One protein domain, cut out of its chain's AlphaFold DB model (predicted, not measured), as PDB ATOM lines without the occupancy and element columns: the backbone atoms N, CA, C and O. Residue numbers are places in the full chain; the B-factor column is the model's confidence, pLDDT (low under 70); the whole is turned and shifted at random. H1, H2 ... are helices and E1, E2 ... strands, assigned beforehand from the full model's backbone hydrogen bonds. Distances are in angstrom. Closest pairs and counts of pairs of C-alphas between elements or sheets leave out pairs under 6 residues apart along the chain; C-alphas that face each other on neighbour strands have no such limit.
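Overview. This is residues 32 to 205 of the 212 residues of an uncharacterized protein of Prevotella sp. CAG:520 (UniProt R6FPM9). A long, curled sheet of seven strands has a four-stranded sheet, E1 to E4, packed partly face to face with its E5 to E8 half as a sandwich with crossed strands. On the other side, in the hollow of the curl, a second four-stranded sheet, E9, E10, E11 and E15, stands edge-on with its edge strand E9 next to E7, E8 and E12, while the short helix H1 grazes the E1 to E4 sheet. The printed part has 174 residues with one named helix and then fifteen named strands, and its class is mostly strand. The long sheet runs E5, E6, E7, E8, E12, E13, E14 and is mixed; the other two, in the orders E1, E2, E3, E4 and E9, E10, E11, E15, are antiparallel. The whole is compact, with a radius of gyration of the C-alphas of 16.2 A and spans of 46 by 39 by 29 A.

Along the chain. Find C-alpha 35 at (95.180, 136.942, 120.263), where H1 begins; it runs over residues 35 to 41. Next come E1, residues 45 to 47, E2, residues 53 to 58, and E3, residues 63 to 70, which is 23.0 A long. E4, residues 73 to 82, is 25.3 A long and bends by 51 degrees at residue 78. Read on through E5, residues 92 to 95, and E6, residues 100 to 105, to E7, residues 109 to 118, which is 27.9 A long. The longest strand by residues, E8, residues 123 to 133, starts with C-alpha 123 at (107.835, 166.103, 121.657) and measures 32.6 A. E9 spans residues 141 to 146, E10 residues 149 to 154 and E11 residues 159 to 164. After them come E12, residues 174 to 178, E13, residues 182 to 186, and E14, residues 191 to 195. E15, residues 200 to 204, ends with C-alpha 204 at (118.585, 143.987, 135.701).

Arrangement. Start with the seven-stranded sheet, which is strongly twisted; from edge to edge the way across it turns by 81 degrees. E5, E6, E7 and E8 form a meander, each strand the antiparallel neighbour of the one before, and so do E12, E13 and E14. Look for N 94 and O 101 at 2.9 A between E5 and E6, and for N 112 and O 129 at 2.8 A between E7 and E8. E8 and E12 are parallel at 29 degrees, with N 175 and O 130 at 2.9 A. The sheet of the meander E1, E2, E3, E4 makes a sandwich with it, two sheets face to face: the facing parts are 10.0 A centre to centre, with strands at 47 degrees. There, the closest C-alphas of E3 and E7 are those of Ile 70 and Phe 117, 6.2 A apart. Between E2 and E3, N 55 and O 67 are 2.9 A apart. H1 only grazes this sheet, with residues 37 to 41; each of its O i to N i+4 pairs is within hydrogen-bond range. In the third sheet, E9, E10 and E11 form a meander, and N 162 and O 200 are 2.8 A apart between E11 and E15. The closest C-alphas of E8 and E9 are those of Thr 131 and Ala 142, 5.7 A apart. E9 and E13 are near each other, while E10 and E12 are apart.

Size, cuts and confidence. The C-alphas of Asn 32 and Asp 166, the two farthest apart, are 48.7 A from each other. The printed part, residues 32 to 205, has no cut and no long link. The mean pLDDT of the printed part is 79.8; look for values under 70 at residues 32 to 42, 82 to 91 and 166 to 171, among others.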
ATOM      1  N   ASN A  32      89.018 143.789 116.845       50.44
ATOM      2  CA  ASN A  32      89.421 142.443 117.227       50.44
ATOM      3  C   ASN A  32      90.948 142.402 117.329       50.44
ATOM      4  O   ASN A  32      91.648 142.233 116.334       50.44
ATOM      5  N   VAL A  33      91.474 142.603 118.538       55.84
ATOM      6  CA  VAL A  33      92.899 142.448 118.811       55.84
ATOM      7  C   VAL A  33      93.210 140.973 118.603       55.84
ATOM      8  O   VAL A  33      92.654 140.118 119.294       55.84
ATOM      9  N   ASN A  34      94.072 140.664 117.636       63.81
ATOM     10  CA  ASN A  34      94.402 139.286 117.311       63.81
ATOM     11  C   ASN A  34      95.150 138.648 118.493       63.81
ATOM     12  O   ASN A  34      96.259 139.047 118.842       63.81
ATOM     13  N   VAL A  35      94.562 137.633 119.121       61.78
ATOM     14  CA  VAL A  35      95.180 136.942 120.263       61.78
ATOM     15  C   VAL A  35      96.537 136.331 119.886       61.78
ATOM     16  O   VAL A  35      97.420 136.233 120.738       61.78
ATOM     17  N   ASP A  36      96.750 135.981 118.618       66.19
ATOM     18  CA  ASP A  36      98.028 135.449 118.150       66.19
ATOM     19  C   ASP A  36      99.118 136.523 118.077       66.19
ATOM     20  O   ASP A  36     100.256 136.222 118.436       66.19
ATOM     21  N   ILE A  37      98.791 137.792 117.766       63.19
ATOM     22  CA  ILE A  37      99.786 138.874 117.877       63.19
ATOM     23  C   ILE A  37     100.222 139.034 119.333       63.19
ATOM     24  O   ILE A  37     101.408 139.185 119.593       63.19
ATOM     25  N   ILE A  38      99.293 138.921 120.296       60.31
ATOM     26  CA  ILE A  38      99.607 139.034 121.731       60.31
ATOM     27  C   ILE A  38     100.552 137.910 122.164       60.31
ATOM     28  O   ILE A  38     101.473 138.153 122.941       60.31
ATOM     29  N   LYS A  39     100.363 136.689 121.651       62.16
ATOM     30  CA  LYS A  39     101.282 135.569 121.916       62.16
ATOM     31  C   LYS A  39     102.682 135.825 121.354       62.16
ATOM     32  O   LYS A  39     103.649 135.398 121.975       62.16
ATOM     33  N   ILE A  40     102.784 136.517 120.218       63.28
ATOM     34  CA  ILE A  40     104.064 136.874 119.588       63.28
ATOM     35  C   ILE A  40     104.748 138.010 120.356       63.28
ATOM     36  O   ILE A  40     105.939 137.942 120.636       63.28
ATOM     37  N   VAL A  41     104.006 139.052 120.729       63.06
ATOM     38  CA  VAL A  41     104.572 140.291 121.293       63.06
ATOM     39  C   VAL A  41     104.658 140.308 122.811       63.06
ATOM     40  O   VAL A  41     105.426 141.073 123.382       63.06
ATOM     41  N   GLY A  42     103.895 139.452 123.482       66.12
ATOM     42  CA  GLY A  42     103.928 139.277 124.930       66.12
ATOM     43  C   GLY A  42     103.161 140.330 125.734       66.12
ATOM     44  O   GLY A  42     103.093 140.203 126.957       66.12
ATOM     45  N   PHE A  43     102.561 141.348 125.105       72.25
ATOM     46  CA  PHE A  43     101.770 142.365 125.804       72.25
ATOM     47  C   PHE A  43     100.692 143.006 124.923       72.25
ATOM     48  O   PHE A  43     100.835 143.097 123.714       72.25
ATOM     49  N   LYS A  44      99.619 143.512 125.545       77.00
ATOM     50  CA  LYS A  44      98.656 144.431 124.902       77.00
ATOM     51  C   LYS A  44      98.938 145.880 125.294       77.00
ATOM     52  O   LYS A  44      98.930 146.782 124.461       77.00
ATOM     53  N   SER A  45      99.212 146.087 126.576       80.12
ATOM     54  CA  SER A  45      99.621 147.366 127.139       80.12
ATOM     55  C   SER A  45     100.528 147.148 128.336       80.12
ATOM     56  O   SER A  45     100.367 146.171 129.065       80.12
ATOM     57  N   ILE A  46     101.451 148.073 128.555       78.38
ATOM     58  CA  ILE A  46     102.400 148.037 129.657       78.38
ATOM     59  C   ILE A  46     102.477 149.423 130.292       78.38
ATOM     60  O   ILE A  46     102.584 150.429 129.593       78.38
ATOM     61  N   PHE A  47     102.470 149.459 131.624       80.50
ATOM     62  CA  PHE A  47     102.671 150.671 132.408       80.50
ATOM     63  C   PHE A  47     103.875 150.513 133.337       80.50
ATOM     64  O   PHE A  47     103.978 149.540 134.089       80.50
ATOM     65  N   ALA A  48     104.777 151.485 133.303       77.56
ATOM     66  CA  ALA A  48     105.936 151.555 134.171       77.56
ATOM     67  C   ALA A  48     105.688 152.505 135.347       77.56
ATOM     68  O   ALA A  48     104.986 153.508 135.238       77.56
ATOM     69  N   LYS A  49     106.311 152.213 136.495       69.94
ATOM     70  CA  LYS A  49     106.112 152.974 137.743       69.94
ATOM     71  C   LYS A  49     106.461 154.463 137.635       69.94
ATOM     72  O   LYS A  49     105.974 155.250 138.434       69.94
ATOM     73  N   ASN A  50     107.302 154.844 136.678       71.94
ATOM     74  CA  ASN A  50     107.673 156.231 136.393       71.94
ATOM     75  C   ASN A  50     106.659 156.973 135.503       71.94
ATOM     76  O   ASN A  50     106.950 158.080 135.060       71.94
ATOM     77  N   GLY A  51     105.487 156.390 135.237       76.75
ATOM     78  CA  GLY A  51     104.430 157.023 134.451       76.75
ATOM     79  C   GLY A  51     104.570 156.834 132.943       76.75
ATOM     80  O   GLY A  51     103.778 157.398 132.197       76.75
ATOM     81  N   ILE A  52     105.550 156.045 132.486       83.81
ATOM     82  CA  ILE A  52     105.675 155.700 131.070       83.81
ATOM     83  C   ILE A  52     104.668 154.599 130.719       83.81
ATOM     84  O   ILE A  52     104.539 153.606 131.439       83.81
ATOM     85  N   TYR A  53     103.978 154.762 129.595       85.69
ATOM     86  CA  TYR A  53     102.948 153.843 129.119       85.69
ATOM     87  C   TYR A  53     103.170 153.463 127.659       85.69
ATOM     88  O   TYR A  53     103.563 154.297 126.847       85.69
ATOM     89  N   VAL A  54     102.889 152.206 127.324       84.56
ATOM     90  CA  VAL A  54     102.956 151.679 125.959       84.56
ATOM     91  C   VAL A  54     101.711 150.831 125.681       84.56
ATOM     92  O   VAL A  54     101.377 149.961 126.487       84.56
ATOM     93  N   LYS A  55     101.028 151.042 124.550       85.75
ATOM     94  CA  LYS A  55      99.838 150.275 124.115       85.75
ATOM     95  C   LYS A  55      99.968 149.879 122.653       85.75
ATOM     96  O   LYS A  55     100.334 150.707 121.826       85.75
ATOM     97  N   LEU A  56      99.587 148.651 122.322       81.62
ATOM     98  CA  LEU A  56      99.350 148.269 120.933       81.62
ATOM     99  C   LEU A  56      97.988 148.780 120.467       81.62
ATOM    100  O   LEU A  56      96.969 148.528 121.118       81.62
ATOM    101  N   ILE A  57      97.976 149.470 119.331       84.56
ATOM    102  CA  ILE A  57      96.759 149.910 118.653       84.56
ATOM    103  C   ILE A  57      96.614 149.094 117.362       84.56
ATOM    104  O   ILE A  57      97.471 149.215 116.488       84.56
ATOM    105  N   PRO A  58      95.566 148.267 117.222       79.62
ATOM    106  CA  PRO A  58      95.287 147.558 115.974       79.62
ATOM    107  C   PRO A  58      94.880 148.530 114.859       79.62
ATOM    108  O   PRO A  58      94.089 149.444 115.094       79.62
ATOM    109  N   MET A  59      95.390 148.295 113.653       79.25
ATOM    110  CA  MET A  59      95.067 149.030 112.426       79.25
ATOM    111  C   MET A  59      94.159 148.192 111.506       79.25
ATOM    112  O   MET A  59      93.931 147.004 111.744       79.25
ATOM    113  N   GLU A  60      93.610 148.806 110.451       78.56
ATOM    114  CA  GLU A  60      92.650 148.153 109.541       78.56
ATOM    115  C   GLU A  60      93.272 147.042 108.671       78.56
ATOM    116  O   GLU A  60      92.579 146.117 108.253       78.56
ATOM    117  N   ASP A  61      94.579 147.093 108.432       73.19
ATOM    118  CA  ASP A  61      95.344 146.223 107.530       73.19
ATOM    119  C   ASP A  61      96.031 145.044 108.247       73.19
ATOM    120  O   ASP A  61      97.026 144.505 107.771       73.19
ATOM    121  N   SER A  62      95.508 144.621 109.403       69.81
ATOM    122  CA  SER A  62      96.135 143.603 110.272       69.81
ATOM    123  C   SER A  62      97.532 143.983 110.789       69.81
ATOM    124  O   SER A  62      98.252 143.127 111.314       69.81
ATOM    125  N   SER A  63      97.908 145.261 110.686       75.44
ATOM    126  CA  SER A  63      99.078 145.820 111.355       75.44
ATOM    127  C   SER A  63      98.722 146.400 112.728       75.44
ATOM    128  O   SER A  63      97.553 146.522 113.110       75.44
ATOM    129  N   TYR A  64      99.752 146.722 113.504       78.69
ATOM    130  CA  TYR A  64      99.630 147.361 114.804       78.69
ATOM    131  C   TYR A  64     100.597 148.535 114.903       78.69
ATOM    132  O   TYR A  64     101.797 148.409 114.639       78.69
ATOM    133  N   ASN A  65     100.068 149.652 115.385       83.88
ATOM    134  CA  ASN A  65     100.842 150.797 115.832       83.88
ATOM    135  C   ASN A  65     101.153 150.684 117.325       83.88
ATOM    136  O   ASN A  65     100.492 149.954 118.073       83.88
ATOM    137  N   LEU A  66     102.154 151.440 117.769       85.31
ATOM    138  CA  LEU A  66     102.517 151.523 119.177       85.31
ATOM    139  C   LEU A  66     102.227 152.927 119.704       85.31
ATOM    140  O   LEU A  66     102.904 153.883 119.340       85.31
ATOM    141  N   LEU A  67     101.241 153.050 120.586       89.19
ATOM    142  CA  LEU A  67     101.028 154.265 121.364       89.19
ATOM    143  C   LEU A  67     102.047 154.307 122.492       89.19
ATOM    144  O   LEU A  67     102.180 153.332 123.237       89.19
ATOM    145  N   ILE A  68     102.707 155.442 122.660       89.94
ATOM    146  CA  ILE A  68     103.665 155.662 123.734       89.94
ATOM    147  C   ILE A  68     103.304 156.947 124.455       89.94
ATOM    148  O   ILE A  68     103.076 157.971 123.820       89.94
ATOM    149  N   SER A  69     103.293 156.893 125.785       90.31
ATOM    150  CA  SER A  69     103.206 158.075 126.632       90.31
ATOM    151  C   SER A  69     104.443 158.191 127.514       90.31
ATOM    152  O   SER A  69     104.744 157.272 128.279       90.31
ATOM    153  N   ILE A  70     105.170 159.304 127.407       89.75
ATOM    154  CA  ILE A  70     106.347 159.635 128.223       89.75
ATOM    155  C   ILE A  70     106.166 161.064 128.730       89.75
ATOM    156  O   ILE A  70     105.916 161.974 127.946       89.75
ATOM    157  N   ALA A  71     106.298 161.275 130.044       86.56
ATOM    158  CA  ALA A  71     106.148 162.593 130.670       86.56
ATOM    159  C   ALA A  71     104.820 163.310 130.323       86.56
ATOM    160  O   ALA A  71     104.794 164.529 130.188       86.56
ATOM    161  N   ASN A  72     103.719 162.556 130.208       84.31
ATOM    162  CA  ASN A  72     102.379 163.009 129.791       84.31
ATOM    163  C   ASN A  72     102.243 163.439 128.320       84.31
ATOM    164  O   ASN A  72     101.158 163.854 127.916       84.31
ATOM    165  N   TYR A  73     103.294 163.307 127.512       88.69
ATOM    166  CA  TYR A  73     103.207 163.461 126.063       88.69
ATOM    167  C   TYR A  73     102.906 162.114 125.446       88.69
ATOM    168  O   TYR A  73     103.554 161.127 125.787       88.69
ATOM    169  N   THR A  74     101.931 162.085 124.547       91.12
ATOM    170  CA  THR A  74     101.493 160.866 123.875       91.12
ATOM    171  C   THR A  74     101.755 160.992 122.387       91.12
ATOM    172  O   THR A  74     101.370 161.987 121.777       91.12
ATOM    173  N   ASP A  75     102.389 159.975 121.821       90.94
ATOM    174  CA  ASP A  75     102.682 159.880 120.396       90.94
ATOM    175  C   ASP A  75     102.461 158.443 119.909       90.94
ATOM    176  O   ASP A  75     102.374 157.504 120.710       90.94
ATOM    177  N   THR A  76     102.346 158.269 118.598       88.44
ATOM    178  CA  THR A  76     102.189 156.962 117.958       88.44
ATOM    179  C   THR A  76     103.417 156.661 117.114       88.44
ATOM    180  O   THR A  76     103.798 157.442 116.249       88.44
ATOM    181  N   LEU A  77     104.046 155.511 117.349       83.62
ATOM    182  CA  LEU A  77     105.055 154.979 116.443       83.62
ATOM    183  C   LEU A  77     104.342 154.161 115.364       83.62
ATOM    184  O   LEU A  77     103.804 153.084 115.648       83.62
ATOM    185  N   ASP A  78     104.320 154.707 114.150       70.88
ATOM    186  CA  ASP A  78     103.659 154.101 112.995       70.88
ATOM    187  C   ASP A  78     104.329 152.790 112.551       70.88
ATOM    188  O   ASP A  78     105.559 152.665 112.576       70.88
ATOM    189  N   TYR A  79     103.503 151.840 112.096       64.25
ATOM    190  CA  TYR A  79     103.879 150.571 111.460       64.25
ATOM    191  C   TYR A  79     104.862 149.733 112.286       64.25
ATOM    192  O   TYR A  79     105.907 149.299 111.802       64.25
ATOM    193  N   TYR A  80     104.528 149.507 113.559       67.50
ATOM    194  CA  TYR A  80     105.429 148.827 114.486       67.50
ATOM    195  C   TYR A  80     105.399 147.298 114.336       67.50
ATOM    196  O   TYR A  80     106.449 146.660 114.440       67.50
ATOM    197  N   LEU A  81     104.224 146.694 114.097       70.44
ATOM    198  CA  LEU A  81     104.093 145.238 113.959       70.44
ATOM    199  C   LEU A  81     103.128 144.813 112.845       70.44
ATOM    200  O   LEU A  81     102.076 145.419 112.671       70.44
ATOM    201  N   THR A  82     103.434 143.709 112.162       65.69
ATOM    202  CA  THR A  82     102.535 143.032 111.213       65.69
ATOM    203  C   THR A  82     102.376 141.556 111.586       65.69
ATOM    204  O   THR A  82     103.203 140.991 112.305       65.69
ATOM    205  N   SER A  83     101.317 140.910 111.093       56.69
ATOM    206  CA  SER A  83     101.078 139.470 111.283       56.69
ATOM    207  C   SER A  83     102.147 138.564 110.660       56.69
ATOM    208  O   SER A  83     102.192 137.380 110.978       56.69
ATOM    209  N   GLU A  84     102.988 139.103 109.773       56.50
ATOM    210  CA  GLU A  84     104.070 138.385 109.085       56.50
ATOM    211  C   GLU A  84     105.418 138.477 109.807       56.50
ATOM    212  O   GLU A  84     106.392 137.869 109.368       56.50
ATOM    213  N   ILE A  85     105.498 139.226 110.913       55.62
ATOM    214  CA  ILE A  85     106.734 139.318 111.686       55.62
ATOM    215  C   ILE A  85     107.094 137.927 112.198       55.62
ATOM    216  O   ILE A  85     106.338 137.296 112.943       55.62
ATOM    217  N   GLU A  86     108.254 137.449 111.744       49.09
ATOM    218  CA  GLU A  86     108.776 136.123 112.035       49.09
ATOM    219  C   GLU A  86     108.678 135.828 113.536       49.09
ATOM    220  O   GLU A  86     109.024 136.656 114.378       49.09
ATOM    221  N   GLN A  87     108.235 134.611 113.865       47.09
ATOM    222  CA  GLN A  87     107.886 134.098 115.203       47.09
ATOM    223  C   GLN A  87     108.976 134.226 116.296       47.09
ATOM    224  O   GLN A  87     108.809 133.713 117.400       47.09
ATOM    225  N   ARG A  88     110.106 134.878 116.011       48.12
ATOM    226  CA  ARG A  88     111.232 135.112 116.924       48.12
ATOM    227  C   ARG A  88     111.368 136.570 117.375       48.12
ATOM    228  O   ARG A  88     112.137 136.838 118.296       48.12
ATOM    229  N   SER A  89     110.619 137.504 116.790       52.06
ATOM    230  CA  SER A  89     110.656 138.923 117.155       52.06
ATOM    231  C   SER A  89     109.676 139.223 118.292       52.06
ATOM    232  O   SER A  89     108.643 139.845 118.072       52.06
ATOM    233  N   VAL A  90     109.964 138.798 119.522       56.12
ATOM    234  CA  VAL A  90     109.181 139.287 120.672       56.12
ATOM    235  C   VAL A  90     109.647 140.718 120.969       56.12
ATOM    236  O   VAL A  90     110.772 140.854 121.460       56.12
ATOM    237  N   PRO A  91     108.866 141.788 120.685       62.88
ATOM    238  CA  PRO A  91     109.161 143.132 121.155       62.88
ATOM    239  C   PRO A  91     109.432 143.129 122.656       62.88
ATOM    240  O   PRO A  91     108.522 143.004 123.474       62.88
ATOM    241  N   LYS A  92     110.703 143.272 123.031       72.94
ATOM    242  CA  LYS A  92     111.083 143.440 124.433       72.94
ATOM    243  C   LYS A  92     110.988 144.923 124.753       72.94
ATOM    244  O   LYS A  92     111.687 145.729 124.143       72.94
ATOM    245  N   VAL A  93     110.106 145.258 125.691       70.50
ATOM    246  CA  VAL A  93     109.925 146.622 126.191       70.50
ATOM    247  C   VAL A  93     110.650 146.753 127.513       70.50
ATOM    248  O   VAL A  93     110.366 146.017 128.457       70.50
ATOM    249  N   LEU A  94     111.576 147.698 127.582       73.75
ATOM    250  CA  LEU A  94     112.313 148.000 128.798       73.75
ATOM    251  C   LEU A  94     112.231 149.496 129.056       73.75
ATOM    252  O   LEU A  94     112.428 150.311 128.156       73.75
ATOM    253  N   PHE A  95     111.913 149.859 130.291       66.25
ATOM    254  CA  PHE A  95     111.728 151.252 130.673       66.25
ATOM    255  C   PHE A  95     113.012 151.778 131.294       66.25
ATOM    256  O   PHE A  95     113.479 151.264 132.313       66.25
ATOM    257  N   GLY A  96     113.568 152.810 130.668       71.06
ATOM    258  CA  GLY A  96     114.506 153.707 131.317       71.06
ATOM    259  C   GLY A  96     113.766 154.698 132.213       71.06
ATOM    260  O   GLY A  96     112.544 154.652 132.365       71.06
ATOM    261  N   THR A  97     114.511 155.628 132.803       72.69
ATOM    262  CA  THR A  97     113.924 156.704 133.611       72.69
ATOM    263  C   THR A  97     113.072 157.650 132.759       72.69
ATOM    264  O   THR A  97     112.018 158.083 133.219       72.69
ATOM    265  N   ASP A  98     113.507 157.929 131.531       77.62
ATOM    266  CA  ASP A  98     112.955 158.936 130.613       77.62
ATOM    267  C   ASP A  98     112.807 158.436 129.160       77.62
ATOM    268  O   ASP A  98     112.481 159.215 128.265       77.62
ATOM    269  N   TYR A  99     113.035 157.144 128.914       84.75
ATOM    270  CA  TYR A  99     112.945 156.533 127.589       84.75
ATOM    271  C   TYR A  99     112.298 155.149 127.650       84.75
ATOM    272  O   TYR A  99     112.322 154.472 128.683       84.75
ATOM    273  N   VAL A 100     111.760 154.705 126.517       85.69
ATOM    274  CA  VAL A 100     111.389 153.303 126.295       85.69
ATOM    275  C   VAL A 100     112.419 152.696 125.362       85.69
ATOM    276  O   VAL A 100     112.863 153.329 124.414       85.69
ATOM    277  N   PHE A 101     112.817 151.468 125.638       84.56
ATOM    278  CA  PHE A 101     113.662 150.675 124.771       84.56
ATOM    279  C   PHE A 101     112.845 149.517 124.222       84.56
ATOM    280  O   PHE A 101     112.299 148.714 124.980       84.56
ATOM    281  N   LEU A 102     112.742 149.478 122.901       84.81
ATOM    282  CA  LEU A 102     111.948 148.525 122.148       84.81
ATOM    283  C   LEU A 102     112.893 147.718 121.261       84.81
ATOM    284  O   LEU A 102     113.516 148.293 120.372       84.81
ATOM    285  N   ILE A 103     113.014 146.410 121.491       82.31
ATOM    286  CA  ILE A 103     113.804 145.522 120.619       82.31
ATOM    287  C   ILE A 103     112.885 144.636 119.804       82.31
ATOM    288  O   ILE A 103     112.133 143.872 120.397       82.31
ATOM    289  N   THR A 104     113.063 144.605 118.487       80.50
ATOM    290  CA  THR A 104     112.592 143.527 117.600       80.50
ATOM    291  C   THR A 104     113.785 142.878 116.882       80.50
ATOM    292  O   THR A 104     114.927 143.301 117.061       80.50
ATOM    293  N   GLY A 105     113.583 141.813 116.100       77.38
ATOM    294  CA  GLY A 105     114.696 141.198 115.367       77.38
ATOM    295  C   GLY A 105     114.412 139.826 114.763       77.38
ATOM    296  O   GLY A 105     113.415 139.191 115.091       77.38
ATOM    297  N   SER A 106     115.315 139.374 113.895       76.94
ATOM    298  CA  SER A 106     115.308 138.054 113.240       76.94
ATOM    299  C   SER A 106     116.469 137.191 113.750       76.94
ATOM    300  O   SER A 106     117.057 137.510 114.771       76.94
ATOM    301  N   SER A 107     116.864 136.094 113.099       77.81
ATOM    302  CA  SER A 107     118.039 135.324 113.554       77.81
ATOM    303  C   SER A 107     119.350 136.119 113.528       77.81
ATOM    304  O   SER A 107     120.207 135.886 114.370       77.81
ATOM    305  N   SER A 108     119.492 137.060 112.591       86.06
ATOM    306  CA  SER A 108     120.780 137.704 112.277       86.06
ATOM    307  C   SER A 108     120.814 139.205 112.562       86.06
ATOM    308  O   SER A 108     121.855 139.828 112.384       86.06
ATOM    309  N   TYR A 109     119.698 139.793 113.000       87.81
ATOM    310  CA  TYR A 109     119.607 141.223 113.296       87.81
ATOM    311  C   TYR A 109     118.734 141.501 114.516       87.81
ATOM    312  O   TYR A 109     117.721 140.833 114.739       87.81
ATOM    313  N   ARG A 110     119.090 142.529 115.285       88.56
ATOM    314  CA  ARG A 110     118.233 143.175 116.286       88.56
ATOM    315  C   ARG A 110     118.001 144.618 115.864       88.56
ATOM    316  O   ARG A 110     118.955 145.334 115.570       88.56
ATOM    317  N   TYR A 111     116.750 145.044 115.874       87.12
ATOM    318  CA  TYR A 111     116.355 146.424 115.647       87.12
ATOM    319  C   TYR A 111     115.931 147.028 116.975       87.12
ATOM    320  O   TYR A 111     115.066 146.494 117.668       87.12
ATOM    321  N   VAL A 112     116.543 148.147 117.330       88.00
ATOM    322  CA  VAL A 112     116.207 148.922 118.517       88.00
ATOM    323  C   VAL A 112     115.470 150.168 118.086       88.00
ATOM    324  O   VAL A 112     115.942 150.906 117.227       88.00
ATOM    325  N   THR A 113     114.355 150.442 118.746       88.50
ATOM    326  CA  THR A 113     113.675 151.733 118.703       88.50
ATOM    327  C   THR A 113     113.707 152.334 120.107       88.50
ATOM    328  O   THR A 113     113.284 151.704 121.076       88.50
ATOM    329  N   LEU A 114     114.262 153.538 120.224       89.75
ATOM    330  CA  LEU A 114     114.495 154.239 121.482       89.75
ATOM    331  C   LEU A 114     113.746 155.581 121.488       89.75
ATOM    332  O   LEU A 114     114.334 156.615 121.157       89.75
ATOM    333  N   PRO A 115     112.444 155.583 121.808       90.12
ATOM    334  CA  PRO A 115     111.685 156.806 122.015       90.12
ATOM    335  C   PRO A 115     111.977 157.428 123.387       90.12
ATOM    336  O   PRO A 115     112.018 156.743 124.414       90.12
ATOM    337  N   TYR A 116     112.140 158.747 123.411       90.38
ATOM    338  CA  TYR A 116     112.314 159.549 124.621       90.38
ATOM    339  C   TYR A 116     111.679 160.929 124.440       90.38
ATOM    340  O   TYR A 116     111.505 161.405 123.319       90.38
ATOM    341  N   PHE A 117     111.328 161.583 125.544       90.56
ATOM    342  CA  PHE A 117     110.768 162.932 125.493       90.56
ATOM    343  C   PHE A 117     111.878 163.989 125.431       90.56
ATOM    344  O   PHE A 117     112.677 164.118 126.363       90.56
ATOM    345  N   ASP A 118     111.917 164.773 124.352       89.38
ATOM    346  CA  ASP A 118     112.811 165.921 124.237       89.38
ATOM    347  C   ASP A 118     112.121 167.176 124.784       89.38
ATOM    348  O   ASP A 118     111.267 167.780 124.137       89.38
ATOM    349  N   LYS A 119     112.541 167.600 125.982       88.06
ATOM    350  CA  LYS A 119     111.992 168.782 126.671       88.06
ATOM    351  C   LYS A 119     112.188 170.097 125.914       88.06
ATOM    352  O   LYS A 119     111.500 171.065 126.211       88.06
ATOM    353  N   ARG A 120     113.172 170.184 125.015       90.94
ATOM    354  CA  ARG A 120     113.464 171.413 124.256       90.94
ATOM    355  C   ARG A 120     112.527 171.542 123.066       90.94
ATOM    356  O   ARG A 120     112.170 172.653 122.693       90.94
ATOM    357  N   LEU A 121     112.182 170.406 122.465       89.19
ATOM    358  CA  LEU A 121     111.304 170.323 121.302       89.19
ATOM    359  C   LEU A 121     109.841 170.055 121.672       89.19
ATOM    360  O   LEU A 121     108.990 170.108 120.790       89.19
ATOM    361  N   ASP A 122     109.579 169.760 122.944       90.06
ATOM    362  CA  ASP A 122     108.263 169.445 123.495       90.06
ATOM    363  C   ASP A 122     107.556 168.296 122.762       90.06
ATOM    364  O   ASP A 122     106.361 168.331 122.474       90.06
ATOM    365  N   LYS A 123     108.329 167.265 122.403       91.31
ATOM    366  CA  LYS A 123     107.835 166.103 121.657       91.31
ATOM    367  C   LYS A 123     108.621 164.840 121.965       91.31
ATOM    368  O   LYS A 123     109.759 164.889 122.435       91.31
ATOM    369  N   ILE A 124     108.018 163.700 121.646       90.12
ATOM    370  CA  ILE A 124     108.720 162.420 121.646       90.12
ATOM    371  C   ILE A 124     109.613 162.359 120.399       90.12
ATOM    372  O   ILE A 124     109.180 162.620 119.278       90.12
ATOM    373  N   ILE A 125     110.892 162.050 120.603       90.44
ATOM    374  CA  ILE A 125     111.866 161.775 119.546       90.44
ATOM    375  C   ILE A 125     112.177 160.290 119.569       90.44
ATOM    376  O   ILE A 125     112.280 159.691 120.637       90.44
ATOM    377  N   THR A 126     112.358 159.706 118.387       88.94
ATOM    378  CA  THR A 126     112.712 158.298 118.232       88.94
ATOM    379  C   THR A 126     114.074 158.160 117.574       88.94
ATOM    380  O   THR A 126     114.287 158.668 116.475       88.94
ATOM    381  N   HIS A 127     114.968 157.405 118.211       88.56
ATOM    382  CA  HIS A 127     116.195 156.922 117.582       88.56
ATOM    383  C   HIS A 127     116.095 155.438 117.257       88.56
ATOM    384  O   HIS A 127     115.463 154.675 117.987       88.56
ATOM    385  N   ARG A 128     116.717 155.033 116.149       88.69
ATOM    386  CA  ARG A 128     116.750 153.642 115.705       88.69
ATOM    387  C   ARG A 128     118.190 153.164 115.574       88.69
ATOM    388  O   ARG A 128     119.037 153.905 115.073       88.69
ATOM    389  N   TYR A 129     118.427 151.936 116.022       89.94
ATOM    390  CA  TYR A 129     119.716 151.256 115.921       89.94
ATOM    391  C   TYR A 129     119.516 149.851 115.365       89.94
ATOM    392  O   TYR A 129     118.510 149.199 115.649       89.94
ATOM    393  N   THR A 130     120.505 149.372 114.627       91.31
ATOM    394  CA  THR A 130     120.570 148.011 114.106       91.31
ATOM    395  C   THR A 130     121.795 147.326 114.690       91.31
ATOM    396  O   THR A 130     122.898 147.865 114.679       91.31
ATOM    397  N   THR A 131     121.612 146.123 115.219       92.62
ATOM    398  CA  THR A 131     122.704 145.245 115.642       92.62
ATOM    399  C   THR A 131     122.696 143.998 114.771       92.62
ATOM    400  O   THR A 131     121.765 143.201 114.859       92.62
ATOM    401  N   GLY A 132     123.703 143.831 113.920       92.69
ATOM    402  CA  GLY A 132     123.945 142.588 113.193       92.69
ATOM    403  C   GLY A 132     124.542 141.522 114.110       92.69
ATOM    404  O   GLY A 132     125.298 141.835 115.029       92.69
ATOM    405  N   ILE A 133     124.210 140.260 113.862       90.69
ATOM    406  CA  ILE A 133     124.752 139.107 114.583       90.69
ATOM    407  C   ILE A 133     125.465 138.228 113.566       90.69
ATOM    408  O   ILE A 133     124.826 137.592 112.722       90.69
ATOM    409  N   ASP A 134     126.793 138.221 113.630       91.62
ATOM    410  CA  ASP A 134     127.601 137.327 112.815       91.62
ATOM    411  C   ASP A 134     127.415 135.871 113.266       91.62
ATOM    412  O   ASP A 134     127.238 135.588 114.452       91.62
ATOM    413  N   VAL A 135     127.497 134.932 112.322       87.50
ATOM    414  CA  VAL A 135     127.337 133.491 112.588       87.50
ATOM    415  C   VAL A 135     128.374 132.929 113.565       87.50
ATOM    416  O   VAL A 135     128.158 131.863 114.132       87.50
ATOM    417  N   SER A 136     129.498 133.625 113.751       89.00
ATOM    418  CA  SER A 136     130.556 133.276 114.701       89.00
ATOM    419  C   SER A 136     130.393 133.910 116.089       89.00
ATOM    420  O   SER A 136     131.277 133.753 116.935       89.00
ATOM    421  N   SER A 137     129.323 134.674 116.323       88.44
ATOM    422  CA  SER A 137     129.075 135.324 117.610       88.44
ATOM    423  C   SER A 137     128.630 134.310 118.667       88.44
ATOM    424  O   SER A 137     127.663 133.581 118.462       88.44
ATOM    425  N   ASP A 138     129.283 134.337 119.830       89.12
ATOM    426  CA  ASP A 138     128.884 133.570 121.021       89.12
ATOM    427  C   ASP A 138     127.935 134.376 121.929       89.12
ATOM    428  O   ASP A 138     127.550 133.925 123.009       89.12
ATOM    429  N   ILE A 139     127.604 135.606 121.528       89.12
ATOM    430  CA  ILE A 139     126.731 136.514 122.268       89.12
ATOM    431  C   ILE A 139     125.570 136.984 121.397       89.12
ATOM    432  O   ILE A 139     125.724 137.233 120.199       89.12
ATOM    433  N   ASP A 140     124.418 137.164 122.032       89.00
ATOM    434  CA  ASP A 140     123.234 137.784 121.450       89.00
ATOM    435  C   ASP A 140     122.854 139.014 122.275       89.00
ATOM    436  O   ASP A 140     122.997 139.074 123.501       89.00
ATOM    437  N   GLY A 141     122.383 140.040 121.591       89.75
ATOM    438  CA  GLY A 141     121.964 141.259 122.230       89.75
ATOM    439  C   GLY A 141     121.729 142.393 121.264       89.75
ATOM    440  O   GLY A 141     121.982 142.302 120.066       89.75
ATOM    441  N   ALA A 142     121.260 143.496 121.823       90.81
ATOM    442  CA  ALA A 142     121.057 144.725 121.081       90.81
ATOM    443  C   ALA A 142     121.948 145.833 121.640       90.81
ATOM    444  O   ALA A 142     122.090 145.968 122.859       90.81
ATOM    445  N   ILE A 143     122.539 146.614 120.742       91.25
ATOM    446  CA  ILE A 143     123.437 147.723 121.052       91.25
ATOM    447  C   ILE A 143     122.730 149.042 120.750       91.25
ATOM    448  O   ILE A 143     122.103 149.195 119.702       91.25
ATOM    449  N   PHE A 144     122.836 150.006 121.661       89.19
ATOM    450  CA  PHE A 144     122.316 151.360 121.458       89.19
ATOM    451  C   PHE A 144     123.123 152.397 122.240       89.19
ATOM    452  O   PHE A 144     123.969 152.060 123.072       89.19
ATOM    453  N   TYR A 145     122.857 153.674 121.973       86.31
ATOM    454  CA  TYR A 145     123.491 154.796 122.657       86.31
ATOM    455  C   TYR A 145     122.461 155.696 123.331       86.31
ATOM    456  O   TYR A 145     121.440 156.029 122.735       86.31
ATOM    457  N   LYS A 146     122.743 156.131 124.559       82.69
ATOM    458  CA  LYS A 146     121.956 157.163 125.246       82.69
ATOM    459  C   LYS A 146     122.824 157.866 126.284       82.69
ATOM    460  O   LYS A 146     123.577 157.221 127.006       82.69
ATOM    461  N   ASP A 147     122.729 159.193 126.344       80.56
ATOM    462  CA  ASP A 147     123.323 160.048 127.386       80.56
ATOM    463  C   ASP A 147     124.811 159.792 127.707       80.56
ATOM    464  O   ASP A 147     125.211 159.779 128.871       80.56
ATOM    465  N   GLY A 148     125.661 159.583 126.695       81.75
ATOM    466  CA  GLY A 148     127.096 159.349 126.934       81.75
ATOM    467  C   GLY A 148     127.480 157.882 127.150       81.75
ATOM    468  O   GLY A 148     128.657 157.572 127.353       81.75
ATOM    469  N   TYR A 149     126.509 156.971 127.128       85.56
ATOM    470  CA  TYR A 149     126.719 155.549 127.364       85.56
ATOM    471  C   TYR A 149     126.370 154.729 126.132       85.56
ATOM    472  O   TYR A 149     125.309 154.889 125.529       85.56
ATOM    473  N   CYS A 150     127.267 153.803 125.802       88.38
ATOM    474  CA  CYS A 150     126.941 152.679 124.946       88.38
ATOM    475  C   CYS A 150     126.375 151.564 125.820       88.38
ATOM    476  O   CYS A 150     126.979 151.174 126.825       88.38
ATOM    477  N   TYR A 151     125.212 151.067 125.433       89.25
ATOM    478  CA  TYR A 151     124.517 150.003 126.122       89.25
ATOM    479  C   TYR A 151     124.493 148.747 125.271       89.25
ATOM    480  O   TYR A 151     124.302 148.810 124.058       89.25
ATOM    481  N   TRP A 152     124.625 147.616 125.946       91.38
ATOM    482  CA  TRP A 152     124.390 146.299 125.390       91.38
ATOM    483  C   TRP A 152     123.366 145.582 126.259       91.38
ATOM    484  O   TRP A 152     123.575 145.386 127.457       91.38
ATOM    485  N   TYR A 153     122.239 145.222 125.661       88.56
ATOM    486  CA  TYR A 153     121.260 144.367 126.308       88.56
ATOM    487  C   TYR A 153     121.557 142.908 125.960       88.56
ATOM    488  O   TYR A 153     121.351 142.514 124.813       88.56
ATOM    489  N   ASP A 154     122.037 142.137 126.939       87.50
ATOM    490  CA  ASP A 154     122.293 140.696 126.826       87.50
ATOM    491  C   ASP A 154     120.938 139.978 126.758       87.50
ATOM    492  O   ASP A 154     120.169 139.971 127.729       87.50
ATOM    493  N   LEU A 155     120.611 139.434 125.581       83.19
ATOM    494  CA  LEU A 155     119.298 138.837 125.337       83.19
ATOM    495  C   LEU A 155     119.090 137.542 126.127       83.19
ATOM    496  O   LEU A 155     117.945 137.273 126.503       83.19
ATOM    497  N   ASP A 156     120.169 136.798 126.375       82.62
ATOM    498  CA  ASP A 156     120.163 135.504 127.059       82.62
ATOM    499  C   ASP A 156     120.034 135.687 128.568       82.62
ATOM    500  O   ASP A 156     119.266 134.994 129.239       82.62
ATOM    501  N   LYS A 157     120.773 136.654 129.118       83.44
ATOM    502  CA  LYS A 157     120.762 136.948 130.558       83.44
ATOM    503  C   LYS A 157     119.657 137.902 130.975       83.44
ATOM    504  O   LYS A 157     119.365 137.988 132.167       83.44
ATOM    505  N   HIS A 158     119.042 138.604 130.023       79.00
ATOM    506  CA  HIS A 158     118.093 139.687 130.284       79.00
ATOM    507  C   HIS A 158     118.702 140.811 131.146       79.00
ATOM    508  O   HIS A 158     118.058 141.365 132.041       79.00
ATOM    509  N   GLU A 159     119.961 141.158 130.876       84.06
ATOM    510  CA  GLU A 159     120.721 142.162 131.625       84.06
ATOM    511  C   GLU A 159     121.100 143.340 130.729       84.06
ATOM    512  O   GLU A 159     121.479 143.167 129.571       84.06
ATOM    513  N   LEU A 160     121.010 144.561 131.267       85.75
ATOM    514  CA  LEU A 160     121.529 145.742 130.590       85.75
ATOM    515  C   LEU A 160     122.926 146.045 131.098       85.75
ATOM    516  O   LEU A 160     123.134 146.405 132.263       85.75
ATOM    517  N   HIS A 161     123.872 145.963 130.182       89.50
ATOM    518  CA  HIS A 161     125.245 146.350 130.396       89.50
ATOM    519  C   HIS A 161     125.484 147.723 129.772       89.50
ATOM    520  O   HIS A 161     124.877 148.086 128.767       89.50
ATOM    521  N   GLY A 162     126.364 148.508 130.380       89.75
ATOM    522  CA  GLY A 162     126.667 149.856 129.932       89.75
ATOM    523  C   GLY A 162     128.132 150.194 130.133       89.75
ATOM    524  O   GLY A 162     128.725 149.902 131.179       89.75
ATOM    525  N   MET A 163     128.683 150.874 129.139       89.62
ATOM    526  CA  MET A 163     130.040 151.394 129.111       89.62
ATOM    527  C   MET A 163     129.968 152.883 128.777       89.62
ATOM    528  O   MET A 163     129.272 153.291 127.844       89.62
ATOM    529  N   ARG A 164     130.662 153.710 129.563       85.88
ATOM    530  CA  ARG A 164     130.796 155.129 129.231       85.88
ATOM    531  C   ARG A 164     131.642 155.229 127.970       85.88
ATOM    532  O   ARG A 164     132.706 154.622 127.906       85.88
ATOM    533  N   SER A 165     131.155 155.961 126.982       74.44
ATOM    534  CA  SER A 165     131.908 156.187 125.760       74.44
ATOM    535  C   SER A 165     132.496 157.587 125.790       74.44
ATOM    536  O   SER A 165     131.759 158.563 125.906       74.44
ATOM    537  N   ASP A 166     133.813 157.686 125.637       67.19
ATOM    538  CA  ASP A 166     134.486 158.974 125.415       67.19
ATOM    539  C   ASP A 166     134.341 159.459 123.960       67.19
ATOM    540  O   ASP A 166     134.830 160.522 123.586       67.19
ATOM    541  N   TYR A 167     133.647 158.678 123.130       64.12
ATOM    542  CA  TYR A 167     133.427 158.948 121.720       64.12
ATOM    543  C   TYR A 167     132.047 159.550 121.528       64.12
ATOM    544  O   TYR A 167     131.075 159.098 122.139       64.12
ATOM    545  N   ASN A 168     131.952 160.532 120.631       61.59
ATOM    546  CA  ASN A 168     130.677 161.091 120.208       61.59
ATOM    547  C   ASN A 168     129.924 160.070 119.339       61.59
ATOM    548  O   ASN A 168     129.860 160.167 118.120       61.59
ATOM    549  N   LEU A 169     129.374 159.058 120.000       60.78
ATOM    550  CA  LEU A 169     128.600 157.961 119.429       60.78
ATOM    551  C   LEU A 169     127.158 158.370 119.096       60.78
ATOM    552  O   LEU A 169     126.356 157.516 118.738       60.78
ATOM    553  N   ASN A 170     126.828 159.666 119.176       55.28
ATOM    554  CA  ASN A 170     125.503 160.184 118.830       55.28
ATOM    555  C   ASN A 170     125.087 159.863 117.382       55.28
ATOM    556  O   ASN A 170     123.901 159.947 117.084       55.28
ATOM    557  N   ALA A 171     126.034 159.499 116.512       59.34
ATOM    558  CA  ALA A 171     125.794 159.217 115.101       59.34
ATOM    559  C   ALA A 171     125.913 157.731 114.705       59.34
ATOM    560  O   ALA A 171     125.758 157.414 113.528       59.34
ATOM    561  N   PHE A 172     126.209 156.798 115.628       74.44
ATOM    562  CA  PHE A 172     126.212 155.385 115.224       74.44
ATOM    563  C   PHE A 172     124.778 154.866 115.153       74.44
ATOM    564  O   PHE A 172     124.004 154.998 116.100       74.44
ATOM    565  N   HIS A 173     124.456 154.230 114.036       79.31
ATOM    566  CA  HIS A 173     123.189 153.528 113.844       79.31
ATOM    567  C   HIS A 173     123.380 152.018 113.752       79.31
ATOM    568  O   HIS A 173     122.409 151.277 113.881       79.31
ATOM    569  N   GLU A 174     124.620 151.556 113.584       87.12
ATOM    570  CA  GLU A 174     124.930 150.156 113.336       87.12
ATOM    571  C   GLU A 174     126.016 149.627 114.275       87.12
ATOM    572  O   GLU A 174     127.047 150.259 114.527       87.12
ATOM    573  N   ALA A 175     125.772 148.426 114.781       91.19
ATOM    574  CA  ALA A 175     126.736 147.614 115.500       91.19
ATOM    575  C   ALA A 175     126.676 146.173 114.988       91.19
ATOM    576  O   ALA A 175     125.667 145.744 114.432       91.19
ATOM    577  N   THR A 176     127.734 145.408 115.225       92.12
ATOM    578  CA  THR A 176     127.812 143.993 114.870       92.12
ATOM    579  C   THR A 176     128.399 143.207 116.032       92.12
ATOM    580  O   THR A 176     129.481 143.527 116.524       92.12
ATOM    581  N   LEU A 177     127.706 142.156 116.462       90.06
ATOM    582  CA  LEU A 177     128.257 141.135 117.348       90.06
ATOM    583  C   LEU A 177     129.070 140.164 116.493       90.06
ATOM    584  O   LEU A 177     128.565 139.649 115.495       90.06
ATOM    585  N   PHE A 178     130.342 139.973 116.833       89.00
ATOM    586  CA  PHE A 178     131.316 139.283 115.987       89.00
ATOM    587  C   PHE A 178     132.138 138.291 116.807       89.00
ATOM    588  O   PHE A 178     132.442 138.583 117.963       89.00
ATOM    589  N   GLY A 179     132.562 137.186 116.175       80.38
ATOM    590  CA  GLY A 179     133.552 136.207 116.645       80.38
ATOM    591  C   GLY A 179     133.826 136.189 118.150       80.38
ATOM    592  O   GLY A 179     134.609 137.010 118.661       80.38
ATOM    593  N   GLY A 180     133.226 135.227 118.846       84.44
ATOM    594  CA  GLY A 180     133.265 135.157 120.303       84.44
ATOM    595  C   GLY A 180     132.360 136.208 120.946       84.44
ATOM    596  O   GLY A 180     131.207 136.372 120.565       84.44
ATOM    597  N   ASP A 181     132.895 136.945 121.918       87.50
ATOM    598  CA  ASP A 181     132.189 137.961 122.710       87.50
ATOM    599  C   ASP A 181     132.510 139.409 122.286       87.50
ATOM    600  O   ASP A 181     132.509 140.335 123.108       87.50
ATOM    601  N   SER A 182     132.868 139.608 121.014       91.44
ATOM    602  CA  SER A 182     133.305 140.910 120.507       91.44
ATOM    603  C   SER A 182     132.130 141.736 119.987       91.44
ATOM    604  O   SER A 182     131.243 141.224 119.311       91.44
ATOM    605  N   ILE A 183     132.171 143.041 120.237       91.88
ATOM    606  CA  ILE A 183     131.172 144.005 119.771       91.88
ATOM    607  C   ILE A 183     131.890 145.030 118.900       91.88
ATOM    608  O   ILE A 183     132.780 145.741 119.370       91.88
ATOM    609  N   LEU A 184     131.522 145.098 117.628       90.81
ATOM    610  CA  LEU A 184     131.983 146.111 116.692       90.81
ATOM    611  C   LEU A 184     130.923 147.209 116.617       90.81
ATOM    612  O   LEU A 184     129.761 146.902 116.375       90.81
ATOM    613  N   ILE A 185     131.285 148.473 116.812       87.44
ATOM    614  CA  ILE A 185     130.369 149.590 116.539       87.44
ATOM    615  C   ILE A 185     130.985 150.474 115.469       87.44
ATOM    616  O   ILE A 185     132.158 150.856 115.554       87.44
ATOM    617  N   THR A 186     130.171 150.759 114.461       81.44
ATOM    618  CA  THR A 186     130.553 151.518 113.277       81.44
ATOM    619  C   THR A 186     129.937 152.902 113.406       81.44
ATOM    620  O   THR A 186     128.727 153.072 113.265       81.44
ATOM    621  N   GLY A 187     130.765 153.889 113.740       71.75
ATOM    622  CA  GLY A 187     130.395 155.299 113.647       71.75
ATOM    623  C   GLY A 187     130.659 155.851 112.245       71.75
ATOM    624  O   GLY A 187     131.196 155.158 111.385       71.75
ATOM    625  N   GLU A 188     130.337 157.127 112.024       69.19
ATOM    626  CA  GLU A 188     130.502 157.788 110.716       69.19
ATOM    627  C   GLU A 188     131.951 157.806 110.196       69.19
ATOM    628  O   GLU A 188     132.175 157.822 108.989       69.19
ATOM    629  N   SER A 189     132.941 157.819 111.093       69.50
ATOM    630  CA  SER A 189     134.366 157.953 110.742       69.50
ATOM    631  C   SER A 189     135.280 156.912 111.388       69.50
ATOM    632  O   SER A 189     136.445 156.801 111.007       69.50
ATOM    633  N   GLU A 190     134.775 156.130 112.342       75.12
ATOM    634  CA  GLU A 190     135.580 155.186 113.108       75.12
ATOM    635  C   GLU A 190     134.838 153.874 113.333       75.12
ATOM    636  O   GLU A 190     133.641 153.845 113.622       75.12
ATOM    637  N   ILE A 191     135.598 152.784 113.279       83.06
ATOM    638  CA  ILE A 191     135.150 151.463 113.700       83.06
ATOM    639  C   ILE A 191     135.850 151.140 115.012       83.06
ATOM    640  O   ILE A 191     137.077 151.206 115.118       83.06
ATOM    641  N   LYS A 192     135.067 150.762 116.018       86.38
ATOM    642  CA  LYS A 192     135.570 150.422 117.347       86.38
ATOM    643  C   LYS A 192     135.224 148.992 117.688       86.38
ATOM    644  O   LYS A 192     134.078 148.582 117.536       86.38
ATOM    645  N   LYS A 193     136.207 148.266 118.209       90.25
ATOM    646  CA  LYS A 193     136.024 146.916 118.729       90.25
ATOM    647  C   LYS A 193     136.082 146.943 120.251       90.25
ATOM    648  O   LYS A 193     137.058 147.424 120.818       90.25
ATOM    649  N   TYR A 194     135.059 146.379 120.870       90.31
ATOM    650  CA  TYR A 194     134.934 146.169 122.306       90.31
ATOM    651  C   TYR A 194     134.742 144.680 122.605       90.31
ATOM    652  O   TYR A 194     134.481 143.869 121.708       90.31
ATOM    653  N   LYS A 195     134.870 144.323 123.876       91.44
ATOM    654  CA  LYS A 195     134.564 143.008 124.435       91.44
ATOM    655  C   LYS A 195     133.392 143.102 125.401       91.44
ATOM    656  O   LYS A 195     133.211 144.121 126.061       91.44
ATOM    657  N   LYS A 196     132.639 142.011 125.554       88.31
ATOM    658  CA  LYS A 196     131.556 141.890 126.549       88.31
ATOM    659  C   LYS A 196     131.972 142.374 127.942       88.31
ATOM    660  O   LYS A 196     131.209 143.071 128.603       88.31
ATOM    661  N   GLN A 197     133.187 142.035 128.375       90.25
ATOM    662  CA  GLN A 197     133.725 142.416 129.686       90.25
ATOM    663  C   GLN A 197     133.940 143.928 129.877       90.25
ATOM    664  O   GLN A 197     133.997 144.386 131.016       90.25
ATOM    665  N   ASP A 198     134.025 144.704 128.791       90.12
ATOM    666  CA  ASP A 198     134.172 146.164 128.857       90.12
ATOM    667  C   ASP A 198     132.867 146.833 129.331       90.12
ATOM    668  O   ASP A 198     132.861 147.979 129.790       90.12
ATOM    669  N   PHE A 199     131.744 146.108 129.264       90.25
ATOM    670  CA  PHE A 199     130.438 146.590 129.682       90.25
ATOM    671  C   PHE A 199     130.085 146.113 131.095       90.25
ATOM    672  O   PHE A 199     129.814 144.940 131.360       90.25
ATOM    673  N   SER A 200     129.988 147.070 132.016       88.12
ATOM    674  CA  SER A 200     129.517 146.821 133.383       88.12
ATOM    675  C   SER A 200     127.999 146.623 133.432       88.12
ATOM    676  O   SER A 200     127.268 147.379 132.791       88.12
ATOM    677  N   VAL A 201     127.506 145.669 134.229       82.62
ATOM    678  CA  VAL A 201     126.061 145.530 134.496       82.62
ATOM    679  C   VAL A 201     125.558 146.826 135.136       82.62
ATOM    680  O   VAL A 201     126.058 147.240 136.182       82.62
ATOM    681  N   LYS A 202     124.584 147.486 134.504       79.12
ATOM    682  CA  LYS A 202     123.968 148.714 135.035       79.12
ATOM    683  C   LYS A 202     122.719 148.403 135.829       79.12
ATOM    684  O   LYS A 202     122.531 148.929 136.922       79.12
ATOM    685  N   CYS A 203     121.880 147.533 135.292       65.62
ATOM    686  CA  CYS A 203     120.693 147.060 135.971       65.62
ATOM    687  C   CYS A 203     120.243 145.732 135.370       65.62
ATOM    688  O   CYS A 203     120.435 145.448 134.186       65.62
ATOM    689  N   LYS A 204     119.572 144.938 136.202       57.12
ATOM    690  CA  LYS A 204     118.585 143.987 135.701       57.12
ATOM    691  C   LYS A 204     117.386 144.842 135.343       57.12
ATOM    692  O   LYS A 204     116.811 145.472 136.235       57.12
ATOM    693  N   LEU A 205     117.120 145.006 134.053       55.84
ATOM    694  CA  LEU A 205     116.047 145.894 133.633       55.84
ATOM    695  C   LEU A 205     114.735 145.420 134.249       55.84
ATOM    696  O   LEU A 205     114.506 144.222 134.412       55.84
TER     697      LEU A 205